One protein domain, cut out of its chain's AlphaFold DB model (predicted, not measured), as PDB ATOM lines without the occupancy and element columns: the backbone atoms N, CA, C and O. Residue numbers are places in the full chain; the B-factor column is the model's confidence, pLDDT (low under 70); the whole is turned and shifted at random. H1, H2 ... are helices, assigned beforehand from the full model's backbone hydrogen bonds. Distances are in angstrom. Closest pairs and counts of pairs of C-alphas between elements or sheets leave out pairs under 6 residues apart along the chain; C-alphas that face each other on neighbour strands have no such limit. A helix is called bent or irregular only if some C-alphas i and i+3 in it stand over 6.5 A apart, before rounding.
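AT A GLANCE: This is residues 140 to 219 of the 225 residues of an uncharacterized protein of Macrostomum lignano (UniProt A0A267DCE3). This is a loose, open frame: the chain goes out along kinked H2, turns through H3 and folds back along the long helix H4 to H5, near H1, and residues 204 to 210 and 212 to 218 stick out as a tail. The 80 printed residues hold six named helices, H1 to H6 in order, and no named strand: all helix, only just extended, close to loose, radius of gyration of the C-alphas 17.9 A, spans 57 by 31 by 23 A.

IN THESE COORDINATES: Find C-alpha 140 at (-44.110, 11.472, 11.550), where H1, residues 140 to 143, begins. Next come H2, residues 145 to 160, 21.8 A long, irregular with C-alphas 154 and 157 7.1 A apart; H3, residues 163 to 166; H4, residues 174 to 194, 30.2 A; H5, residues 197 to 201; and H6, residues 205 to 208, which ends with C-alpha 208 at (-49.667, 8.472, 23.035).

HOW THE PARTS SIT: H3 touches H4's residues 180 to 184 alone, closest C-alphas Arg 166 and Ala 181, 6.2 A. H2 and H4 are apart. Every O i to N i+4 pair is within hydrogen-bond range in H4 and H5, 8 of 12 in H2.

THE WHOLE: The printed part has no cut, no link is long, and no printed residue is under pLDDT 70.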
ATOM      1  N   SER A 140     -44.588  10.189  12.070       79.75
ATOM      2  CA  SER A 140     -44.110  11.472  11.550       79.75
ATOM      3  C   SER A 140     -42.590  11.499  11.384       79.75
ATOM      4  O   SER A 140     -42.106  11.897  10.327       79.75
ATOM      5  N   MET A 141     -41.837  11.016  12.377       81.31
ATOM      6  CA  MET A 141     -40.377  10.942  12.291       81.31
ATOM      7  C   MET A 141     -39.925   9.935  11.230       81.31
ATOM      8  O   MET A 141     -39.024  10.216  10.453       81.31
ATOM      9  N   SER A 142     -40.582   8.776  11.133       78.62
ATOM     10  CA  SER A 142     -40.205   7.730  10.173       78.62
ATOM     11  C   SER A 142     -40.348   8.153   8.704       78.62
ATOM     12  O   SER A 142     -39.645   7.629   7.836       78.62
ATOM     13  N   LEU A 143     -41.251   9.100   8.430       82.69
ATOM     14  CA  LEU A 143     -41.512   9.645   7.099       82.69
ATOM     15  C   LEU A 143     -40.628  10.855   6.765       82.69
ATOM     16  O   LEU A 143     -40.492  11.187   5.586       82.69
ATOM     17  N   ALA A 144     -40.013  11.489   7.766       84.81
ATOM     18  CA  ALA A 144     -39.195  12.680   7.579       84.81
ATOM     19  C   ALA A 144     -37.920  12.362   6.764       84.81
ATOM     20  O   ALA A 144     -37.181  11.423   7.095       84.81
ATOM     21  N   PRO A 145     -37.616  13.114   5.688       84.31
ATOM     22  CA  PRO A 145     -36.375  12.931   4.938       84.31
ATOM     23  C   PRO A 145     -35.139  13.198   5.807       84.31
ATOM     24  O   PRO A 145     -34.132  12.501   5.657       84.31
ATOM     25  N   GLU A 146     -35.239  14.126   6.764       84.31
ATOM     26  CA  GLU A 146     -34.195  14.442   7.739       84.31
ATOM     27  C   GLU A 146     -33.871  13.234   8.613       84.31
ATOM     28  O   GLU A 146     -32.702  12.960   8.861       84.31
ATOM     29  N   PHE A 147     -34.877  12.455   9.020       82.00
ATOM     30  CA  PHE A 147     -34.665  11.229   9.788       82.00
ATOM     31  C   PHE A 147     -33.884  10.192   8.978       82.00
ATOM     32  O   PHE A 147     -32.914   9.607   9.459       82.00
ATOM     33  N   ARG A 148     -34.255   9.993   7.707       80.69
ATOM     34  CA  ARG A 148     -33.534   9.073   6.816       80.69
ATOM     35  C   ARG A 148     -32.085   9.515   6.598       80.69
ATOM     36  O   ARG A 148     -31.206   8.660   6.506       80.69
ATOM     37  N   GLN A 149     -31.843  10.819   6.492       85.25
ATOM     38  CA  GLN A 149     -30.500  11.374   6.366       85.25
ATOM     39  C   GLN A 149     -29.711  11.235   7.672       85.25
ATOM     40  O   GLN A 149     -28.603  10.719   7.647       85.25
ATOM     41  N   TYR A 150     -30.313  11.563   8.814       82.12
ATOM     42  CA  TYR A 150     -29.721  11.395  10.139       82.12
ATOM     43  C   TYR A 150     -29.299   9.948  10.404       82.12
ATOM     44  O   TYR A 150     -28.164   9.692  10.798       82.12
ATOM     45  N   ILE A 151     -30.183   8.984  10.129       81.00
ATOM     46  CA  ILE A 151     -29.868   7.559  10.258       81.00
ATOM     47  C   ILE A 151     -28.736   7.172   9.306       81.00
ATOM     48  O   ILE A 151     -27.820   6.467   9.706       81.00
ATOM     49  N   ARG A 152     -28.720   7.662   8.066       82.94
ATOM     50  CA  ARG A 152     -27.611   7.377   7.147       82.94
ATOM     51  C   ARG A 152     -26.283   7.962   7.639       82.94
ATOM     52  O   ARG A 152     -25.271   7.274   7.600       82.94
ATOM     53  N   ASP A 153     -26.289   9.194   8.127       84.62
ATOM     54  CA  ASP A 153     -25.069   9.921   8.481       84.62
ATOM     55  C   ASP A 153     -24.504   9.473   9.837       84.62
ATOM     56  O   ASP A 153     -23.291   9.362  10.005       84.62
ATOM     57  N   LYS A 154     -25.373   9.196  10.818       81.25
ATOM     58  CA  LYS A 154     -24.981   8.778  12.175       81.25
ATOM     59  C   LYS A 154     -24.926   7.267  12.341       81.25
ATOM     60  O   LYS A 154     -24.040   6.764  13.027       81.25
ATOM     61  N   TRP A 155     -25.841   6.547  11.701       77.75
ATOM     62  CA  TRP A 155     -26.002   5.100  11.853       77.75
ATOM     63  C   TRP A 155     -25.571   4.297  10.623       77.75
ATOM     64  O   TRP A 155     -25.411   3.083  10.736       77.75
ATOM     65  N   GLY A 156     -25.289   4.935   9.482       75.56
ATOM     66  CA  GLY A 156     -24.851   4.244   8.263       75.56
ATOM     67  C   GLY A 156     -23.496   3.547   8.396       75.56
ATOM     68  O   GLY A 156     -23.231   2.574   7.697       75.56
ATOM     69  N   TYR A 157     -22.658   3.938   9.365       74.50
ATOM     70  CA  TYR A 157     -21.453   3.176   9.725       74.50
ATOM     71  C   TYR A 157     -21.777   1.733  10.149       74.50
ATOM     72  O   TYR A 157     -20.987   0.816   9.910       74.50
ATOM     73  N   PHE A 158     -22.958   1.514  10.734       72.88
ATOM     74  CA  PHE A 158     -23.439   0.203  11.155       72.88
ATOM     75  C   PHE A 158     -24.162  -0.563  10.039       72.88
ATOM     76  O   PHE A 158     -24.541  -1.717  10.247       72.88
ATOM     77  N   ASP A 159     -24.291   0.000   8.831       73.12
ATOM     78  CA  ASP A 159     -24.868  -0.713   7.685       73.12
ATOM     79  C   ASP A 159     -24.027  -1.924   7.274       73.12
ATOM     80  O   ASP A 159     -24.568  -2.884   6.728       73.12
ATOM     81  N   ASN A 160     -22.734  -1.934   7.602       76.31
ATOM     82  CA  ASN A 160     -21.859  -3.090   7.403       76.31
ATOM     83  C   ASN A 160     -21.894  -4.082   8.573       76.31
ATOM     84  O   ASN A 160     -21.320  -5.170   8.492       76.31
ATOM     85  N   TRP A 161     -22.592  -3.750   9.658       76.44
ATOM     86  CA  TRP A 161     -22.738  -4.652  10.785       76.44
ATOM     87  C   TRP A 161     -23.787  -5.722  10.477       76.44
ATOM     88  O   TRP A 161     -24.849  -5.450   9.905       76.44
ATOM     89  N   TYR A 162     -23.484  -6.970  10.837       76.50
ATOM     90  CA  TYR A 162     -24.418  -8.097  10.769       76.50
ATOM     91  C   TYR A 162     -25.024  -8.340   9.370       76.50
ATOM     92  O   TYR A 162     -26.136  -8.850   9.247       76.50
ATOM     93  N   VAL A 163     -24.313  -7.976   8.293       78.25
ATOM     94  CA  VAL A 163     -24.789  -8.106   6.898       78.25
ATOM     95  C   VAL A 163     -25.180  -9.549   6.572       78.25
ATOM     96  O   VAL A 163     -26.263  -9.800   6.045       78.25
ATOM     97  N   GLU A 164     -24.341 -10.507   6.956       78.88
ATOM     98  CA  GLU A 164     -24.581 -11.936   6.721       78.88
ATOM     99  C   GLU A 164     -25.704 -12.516   7.590       78.88
ATOM    100  O   GLU A 164     -26.327 -13.518   7.236       78.88
ATOM    101  N   GLU A 165     -26.003 -11.879   8.722       75.88
ATOM    102  CA  GLU A 165     -27.093 -12.287   9.610       75.88
ATOM    103  C   GLU A 165     -28.440 -11.696   9.160       75.88
ATOM    104  O   GLU A 165     -29.477 -12.335   9.346       75.88
ATOM    105  N   ARG A 166     -28.436 -10.516   8.522       76.88
ATOM    106  CA  ARG A 166     -29.632  -9.866   7.956       76.88
ATOM    107  C   ARG A 166     -30.064 -10.455   6.614       76.88
ATOM    108  O   ARG A 166     -31.249 -10.412   6.285       76.88
ATOM    109  N   LYS A 167     -29.139 -11.025   5.838       81.56
ATOM    110  CA  LYS A 167     -29.476 -11.727   4.592       81.56
ATOM    111  C   LYS A 167     -30.257 -13.009   4.893       81.56
ATOM    112  O   LYS A 167     -29.921 -13.786   5.790       81.56
ATOM    113  N   ARG A 168     -31.314 -13.251   4.113       76.06
ATOM    114  CA  ARG A 168     -32.067 -14.503   4.186       76.06
ATOM    115  C   ARG A 168     -31.247 -15.627   3.557       76.06
ATOM    116  O   ARG A 168     -30.838 -15.521   2.404       76.06
ATOM    117  N   ARG A 169     -31.037 -16.714   4.302       83.62
ATOM    118  CA  ARG A 169     -30.369 -17.917   3.789       83.62
ATOM    119  C   ARG A 169     -31.363 -18.746   2.972       83.62
ATOM    120  O   ARG A 169     -32.531 -18.849   3.344       83.62
ATOM    121  N   GLY A 170     -30.899 -19.344   1.874       79.94
ATOM    122  CA  GLY A 170     -31.759 -20.092   0.943       79.94
ATOM    123  C   GLY A 170     -32.504 -21.271   1.583       79.94
ATOM    124  O   GLY A 170     -33.664 -21.502   1.264       79.94
ATOM    125  N   ASN A 171     -31.880 -21.952   2.550       85.75
ATOM    126  CA  ASN A 171     -32.401 -23.188   3.155       85.75
ATOM    127  C   ASN A 171     -33.111 -22.961   4.502       85.75
ATOM    128  O   ASN A 171     -33.286 -23.893   5.284       85.75
ATOM    129  N   GLU A 172     -33.469 -21.720   4.825       84.44
ATOM    130  CA  GLU A 172     -33.979 -21.352   6.143       84.44
ATOM    131  C   GLU A 172     -35.506 -21.164   6.173       84.44
ATOM    132  O   GLU A 172     -36.099 -20.535   5.287       84.44
ATOM    133  N   SER A 173     -36.145 -21.668   7.236       88.62
ATOM    134  CA  SER A 173     -37.566 -21.429   7.506       88.62
ATOM    135  C   SER A 173     -37.828 -19.953   7.839       88.62
ATOM    136  O   SER A 173     -36.986 -19.261   8.408       88.62
ATOM    137  N   LYS A 174     -39.028 -19.446   7.526       88.00
ATOM    138  CA  LYS A 174     -39.390 -18.053   7.853       88.00
ATOM    139  C   LYS A 174     -39.245 -17.758   9.352       88.00
ATOM    140  O   LYS A 174     -38.773 -16.687   9.706       88.00
ATOM    141  N   VAL A 175     -39.614 -18.714  10.204       88.38
ATOM    142  CA  VAL A 175     -39.542 -18.584  11.668       88.38
ATOM    143  C   VAL A 175     -38.099 -18.390  12.128       88.38
ATOM    144  O   VAL A 175     -37.810 -17.419  12.820       88.38
ATOM    145  N   ASN A 176     -37.178 -19.241  11.667       87.69
ATOM    146  CA  ASN A 176     -35.765 -19.154  12.048       87.69
ATOM    147  C   ASN A 176     -35.126 -17.843  11.568       87.69
ATOM    148  O   ASN A 176     -34.341 -17.228  12.292       87.69
ATOM    149  N   PHE A 177     -35.531 -17.371  10.385       88.00
ATOM    150  CA  PHE A 177     -35.102 -16.074   9.877       88.00
ATOM    151  C   PHE A 177     -35.573 -14.922  10.778       88.00
ATOM    152  O   PHE A 177     -34.763 -14.061  11.124       88.00
ATOM    153  N   TYR A 178     -36.849 -14.904  11.184       86.44
ATOM    154  CA  TYR A 178     -37.380 -13.861  12.068       86.44
ATOM    155  C   TYR A 178     -36.747 -13.893  13.459       86.44
ATOM    156  O   TYR A 178     -36.444 -12.829  13.993       86.44
ATOM    157  N   GLU A 179     -36.487 -15.075  14.018       88.81
ATOM    158  CA  GLU A 179     -35.775 -15.207  15.293       88.81
ATOM    159  C   GLU A 179     -34.355 -14.630  15.205       88.81
ATOM    160  O   GLU A 179     -33.964 -13.799  16.028       88.81
ATOM    161  N   ARG A 180     -33.593 -14.961  14.151       87.12
ATOM    162  CA  ARG A 180     -32.264 -14.360  13.957       87.12
ATOM    163  C   ARG A 180     -32.352 -12.849  13.748       87.12
ATOM    164  O   ARG A 180     -31.590 -12.106  14.364       87.12
ATOM    165  N   ALA A 181     -33.271 -12.389  12.902       84.31
ATOM    166  CA  ALA A 181     -33.465 -10.967  12.650       84.31
ATOM    167  C   ALA A 181     -33.820 -10.216  13.942       84.31
ATOM    168  O   ALA A 181     -33.287  -9.135  14.180       84.31
ATOM    169  N   ARG A 182     -34.638 -10.815  14.815       85.19
ATOM    170  CA  ARG A 182     -34.984 -10.276  16.133       85.19
ATOM    171  C   ARG A 182     -33.763 -10.150  17.041       85.19
ATOM    172  O   ARG A 182     -33.623  -9.126  17.700       85.19
ATOM    173  N   LEU A 183     -32.864 -11.136  17.059       87.06
ATOM    174  CA  LEU A 183     -31.621 -11.073  17.842       87.06
ATOM    175  C   LEU A 183     -30.663  -9.985  17.334       87.06
ATOM    176  O   LEU A 183     -30.050  -9.271  18.128       87.06
ATOM    177  N   VAL A 184     -30.535  -9.834  16.014       84.56
ATOM    178  CA  VAL A 184     -29.737  -8.757  15.398       84.56
ATOM    179  C   VAL A 184     -30.336  -7.392  15.718       84.56
ATOM    180  O   VAL A 184     -29.623  -6.491  16.151       84.56
ATOM    181  N   PHE A 185     -31.652  -7.260  15.559       81.56
ATOM    182  CA  PHE A 185     -32.383  -6.045  15.892       81.56
ATOM    183  C   PHE A 185     -32.231  -5.710  17.377       81.56
ATOM    184  O   PHE A 185     -31.890  -4.586  17.702       81.56
ATOM    185  N   GLY A 186     -32.356  -6.688  18.278       82.69
ATOM    186  CA  GLY A 186     -32.133  -6.491  19.711       82.69
ATOM    187  C   GLY A 186     -30.741  -5.941  20.034       82.69
ATOM    188  O   GLY A 186     -30.628  -4.996  20.810       82.69
ATOM    189  N   ARG A 187     -29.688  -6.467  19.393       83.12
ATOM    190  CA  ARG A 187     -28.312  -5.962  19.555       83.12
ATOM    191  C   ARG A 187     -28.162  -4.528  19.042       83.12
ATOM    192  O   ARG A 187     -27.639  -3.686  19.762       83.12
ATOM    193  N   LEU A 188     -28.683  -4.230  17.850       79.00
ATOM    194  CA  LEU A 188     -28.691  -2.868  17.293       79.00
ATOM    195  C   LEU A 188     -29.463  -1.887  18.186       79.00
ATOM    196  O   LEU A 188     -29.007  -0.771  18.416       79.00
ATOM    197  N   PHE A 189     -30.597  -2.317  18.740       77.12
ATOM    198  CA  PHE A 189     -31.415  -1.499  19.631       77.12
ATOM    199  C   PHE A 189     -30.752  -1.217  20.971       77.12
ATOM    200  O   PHE A 189     -30.931  -0.126  21.495       77.12
ATOM    201  N   GLN A 190     -29.956  -2.140  21.513       78.25
ATOM    202  CA  GLN A 190     -29.162  -1.853  22.711       78.25
ATOM    203  C   GLN A 190     -28.175  -0.707  22.468       78.25
ATOM    204  O   GLN A 190     -28.009   0.154  23.325       78.25
ATOM    205  N   ILE A 191     -27.569  -0.654  21.281       77.06
ATOM    206  CA  ILE A 191     -26.628   0.408  20.911       77.06
ATOM    207  C   ILE A 191     -27.376   1.731  20.679       77.06
ATOM    208  O   ILE A 191     -26.953   2.766  21.188       77.06
ATOM    209  N   LEU A 192     -28.518   1.691  19.981       74.69
ATOM    210  CA  LEU A 192     -29.401   2.851  19.751       74.69
ATOM    211  C   LEU A 192     -30.006   3.414  21.040       74.69
ATOM    212  O   LEU A 192     -30.226   4.615  21.170       74.69
ATOM    213  N   TRP A 193     -30.282   2.555  22.014       70.62
ATOM    214  CA  TRP A 193     -30.769   2.984  23.316       70.62
ATOM    215  C   TRP A 193     -29.693   3.754  24.092       70.62
ATOM    216  O   TRP A 193     -29.982   4.794  24.678       70.62
ATOM    217  N   VAL A 194     -28.441   3.287  24.046       72.56
ATOM    218  CA  VAL A 194     -27.302   3.917  24.738       72.56
ATOM    219  C   VAL A 194     -26.953   5.298  24.167       72.56
ATOM    220  O   VAL A 194     -26.456   6.140  24.911       72.56
ATOM    221  N   SER A 195     -27.230   5.569  22.887       71.88
ATOM    222  CA  SER A 195     -26.901   6.860  22.260       71.88
ATOM    223  C   SER A 195     -27.832   8.016  22.648       71.88
ATOM    224  O   SER A 195     -27.522   9.165  22.352       71.88
ATOM    225  N   GLY A 196     -28.969   7.740  23.298       72.00
ATOM    226  CA  GLY A 196     -29.988   8.746  23.618       72.00
ATOM    227  C   GLY A 196     -30.900   9.135  22.443       72.00
ATOM    228  O   GLY A 196     -31.936   9.750  22.680       72.00
ATOM    229  N   ASP A 197     -30.598   8.707  21.211       75.81
ATOM    230  CA  ASP A 197     -31.383   9.043  20.006       75.81
ATOM    231  C   ASP A 197     -32.811   8.483  20.057       75.81
ATOM    232  O   ASP A 197     -33.754   9.056  19.511       75.81
ATOM    233  N   SER A 198     -32.984   7.346  20.735       74.38
ATOM    234  CA  SER A 198     -34.289   6.702  20.918       74.38
ATOM    235  C   SER A 198     -35.325   7.603  21.602       74.38
ATOM    236  O   SER A 198     -36.517   7.459  21.329       74.38
ATOM    237  N   ARG A 199     -34.887   8.564  22.431       76.88
ATOM    238  CA  ARG A 199     -35.768   9.554  23.064       76.88
ATOM    239  C   ARG A 199     -36.380  10.509  22.041       76.88
ATOM    240  O   ARG A 199     -37.564  10.807  22.132       76.88
ATOM    241  N   ASP A 200     -35.581  10.957  21.078       77.56
ATOM    242  CA  ASP A 200     -35.971  12.009  20.136       77.56
ATOM    243  C   ASP A 200     -36.699  11.427  18.907       77.56
ATOM    244  O   ASP A 200     -37.521  12.091  18.279       77.56
ATOM    245  N   ILE A 201     -36.436  10.156  18.581       80.81
ATOM    246  CA  ILE A 201     -37.063   9.425  17.466       80.81
ATOM    247  C   ILE A 201     -38.391   8.764  17.881       80.81
ATOM    248  O   ILE A 201     -39.276   8.542  17.043       80.81
ATOM    249  N   GLY A 202     -38.516   8.419  19.165       81.62
ATOM    250  CA  GLY A 202     -39.658   7.711  19.731       81.62
ATOM    251  C   GLY A 202     -40.983   8.473  19.635       81.62
ATOM    252  O   GLY A 202     -41.067   9.624  19.209       81.62
ATOM    253  N   VAL A 203     -42.066   7.798  20.021       83.50
ATOM    254  CA  VAL A 203     -43.368   8.456  20.189       83.50
ATOM    255  C   VAL A 203     -43.389   9.172  21.534       83.50
ATOM    256  O   VAL A 203     -43.060   8.572  22.555       83.50
ATOM    257  N   LEU A 204     -43.800  10.439  21.519       81.50
ATOM    258  CA  LEU A 204     -43.971  11.244  22.723       81.50
ATOM    259  C   LEU A 204     -45.137  10.717  23.572       81.50
ATOM    260  O   LEU A 204     -46.178  10.309  23.057       81.50
ATOM    261  N   ASP A 205     -44.985  10.776  24.888       77.56
ATOM    262  CA  ASP A 205     -46.028  10.400  25.844       77.56
ATOM    263  C   ASP A 205     -47.286  11.268  25.698       77.56
ATOM    264  O   ASP A 205     -48.395  10.740  25.730       77.56
ATOM    265  N   VAL A 206     -47.124  12.567  25.427       77.50
ATOM    266  CA  VAL A 206     -48.236  13.507  25.200       77.50
ATOM    267  C   VAL A 206     -49.092  13.179  23.974       77.50
ATOM    268  O   VAL A 206     -50.264  13.544  23.939       77.50
ATOM    269  N   THR A 207     -48.538  12.504  22.961       80.38
ATOM    270  CA  THR A 207     -49.308  12.079  21.777       80.38
ATOM    271  C   THR A 207     -49.860  10.666  21.924       80.38
ATOM    272  O   THR A 207     -50.870  10.339  21.302       80.38
ATOM    273  N   LEU A 208     -49.227   9.835  22.755       81.75
ATOM    274  CA  LEU A 208     -49.667   8.472  23.035       81.75
ATOM    275  C   LEU A 208     -50.817   8.426  24.056       81.75
ATOM    276  O   LEU A 208     -51.730   7.612  23.921       81.75
ATOM    277  N   LEU A 209     -50.769   9.276  25.083       85.38
ATOM    278  CA  LEU A 209     -51.662   9.242  26.238       85.38
ATOM    279  C   LEU A 209     -52.676  10.396  26.175       85.38
ATOM    280  O   LEU A 209     -52.427  11.491  26.673       85.38
ATOM    281  N   LEU A 210     -53.838  10.140  25.568       86.31
ATOM    282  CA  LEU A 210     -54.877  11.162  25.377       86.31
ATOM    283  C   LEU A 210     -55.607  11.542  26.675       86.31
ATOM    284  O   LEU A 210     -55.940  12.706  26.881       86.31
ATOM    285  N   ASP A 211     -55.868  10.566  27.545       87.38
ATOM    286  CA  ASP A 211     -56.476  10.788  28.855       87.38
ATOM    287  C   ASP A 211     -55.922   9.792  29.876       87.38
ATOM    288  O   ASP A 211     -55.637   8.637  29.555       87.38
ATOM    289  N   CYS A 212     -55.781  10.243  31.119       87.69
ATOM    290  CA  CYS A 212     -55.341   9.414  32.229       87.69
ATOM    291  C   CYS A 212     -56.071   9.818  33.502       87.69
ATOM    292  O   CYS A 212     -56.052  10.979  33.928       87.69
ATOM    293  N   SER A 213     -56.704   8.829  34.127       91.50
ATOM    294  CA  SER A 213     -57.335   8.975  35.427       91.50
ATOM    295  C   SER A 213     -57.085   7.740  36.277       91.50
ATOM    296  O   SER A 213     -57.147   6.613  35.792       91.50
ATOM    297  N   TYR A 214     -56.823   7.971  37.560       91.19
ATOM    298  CA  TYR A 214     -56.705   6.929  38.564       91.19
ATOM    299  C   TYR A 214     -57.534   7.316  39.786       91.19
ATOM    300  O   TYR A 214     -57.400   8.421  40.310       91.19
ATOM    301  N   ASN A 215     -58.416   6.412  40.221       90.06
ATOM    302  CA  ASN A 215     -59.330   6.626  41.347       90.06
ATOM    303  C   ASN A 215     -60.104   7.963  41.271       90.06
ATOM    304  O   ASN A 215     -60.152   8.730  42.229       90.06
ATOM    305  N   SER A 216     -60.672   8.265  40.097       90.69
ATOM    306  CA  SER A 216     -61.413   9.506  39.802       90.69
ATOM    307  C   SER A 216     -60.603  10.811  39.883       90.69
ATOM    308  O   SER A 216     -61.173  11.893  39.770       90.69
ATOM    309  N   MET A 217     -59.277  10.739  40.025       90.44
ATOM    310  CA  MET A 217     -58.371  11.886  39.920       90.44
ATOM    311  C   MET A 217     -57.665  11.872  38.562       90.44
ATOM    312  O   MET A 217     -57.367  10.802  38.026       90.44
ATOM    313  N   LYS A 218     -57.413  13.046  37.974       91.00
ATOM    314  CA  LYS A 218     -56.637  13.168  36.728       91.00
ATOM    315  C   LYS A 218     -55.143  13.025  37.016       91.00
ATOM    316  O   LYS A 218     -54.654  13.508  38.035       91.00
ATOM    317  N   CYS A 219     -54.428  12.356  36.118       87.44
ATOM    318  CA  CYS A 219     -52.979  12.206  36.223       87.44
ATOM    319  C   CYS A 219     -52.275  13.546  35.949       87.44
ATOM    320  O   CYS A 219     -52.748  14.346  35.142       87.44
TER     321      CYS A 219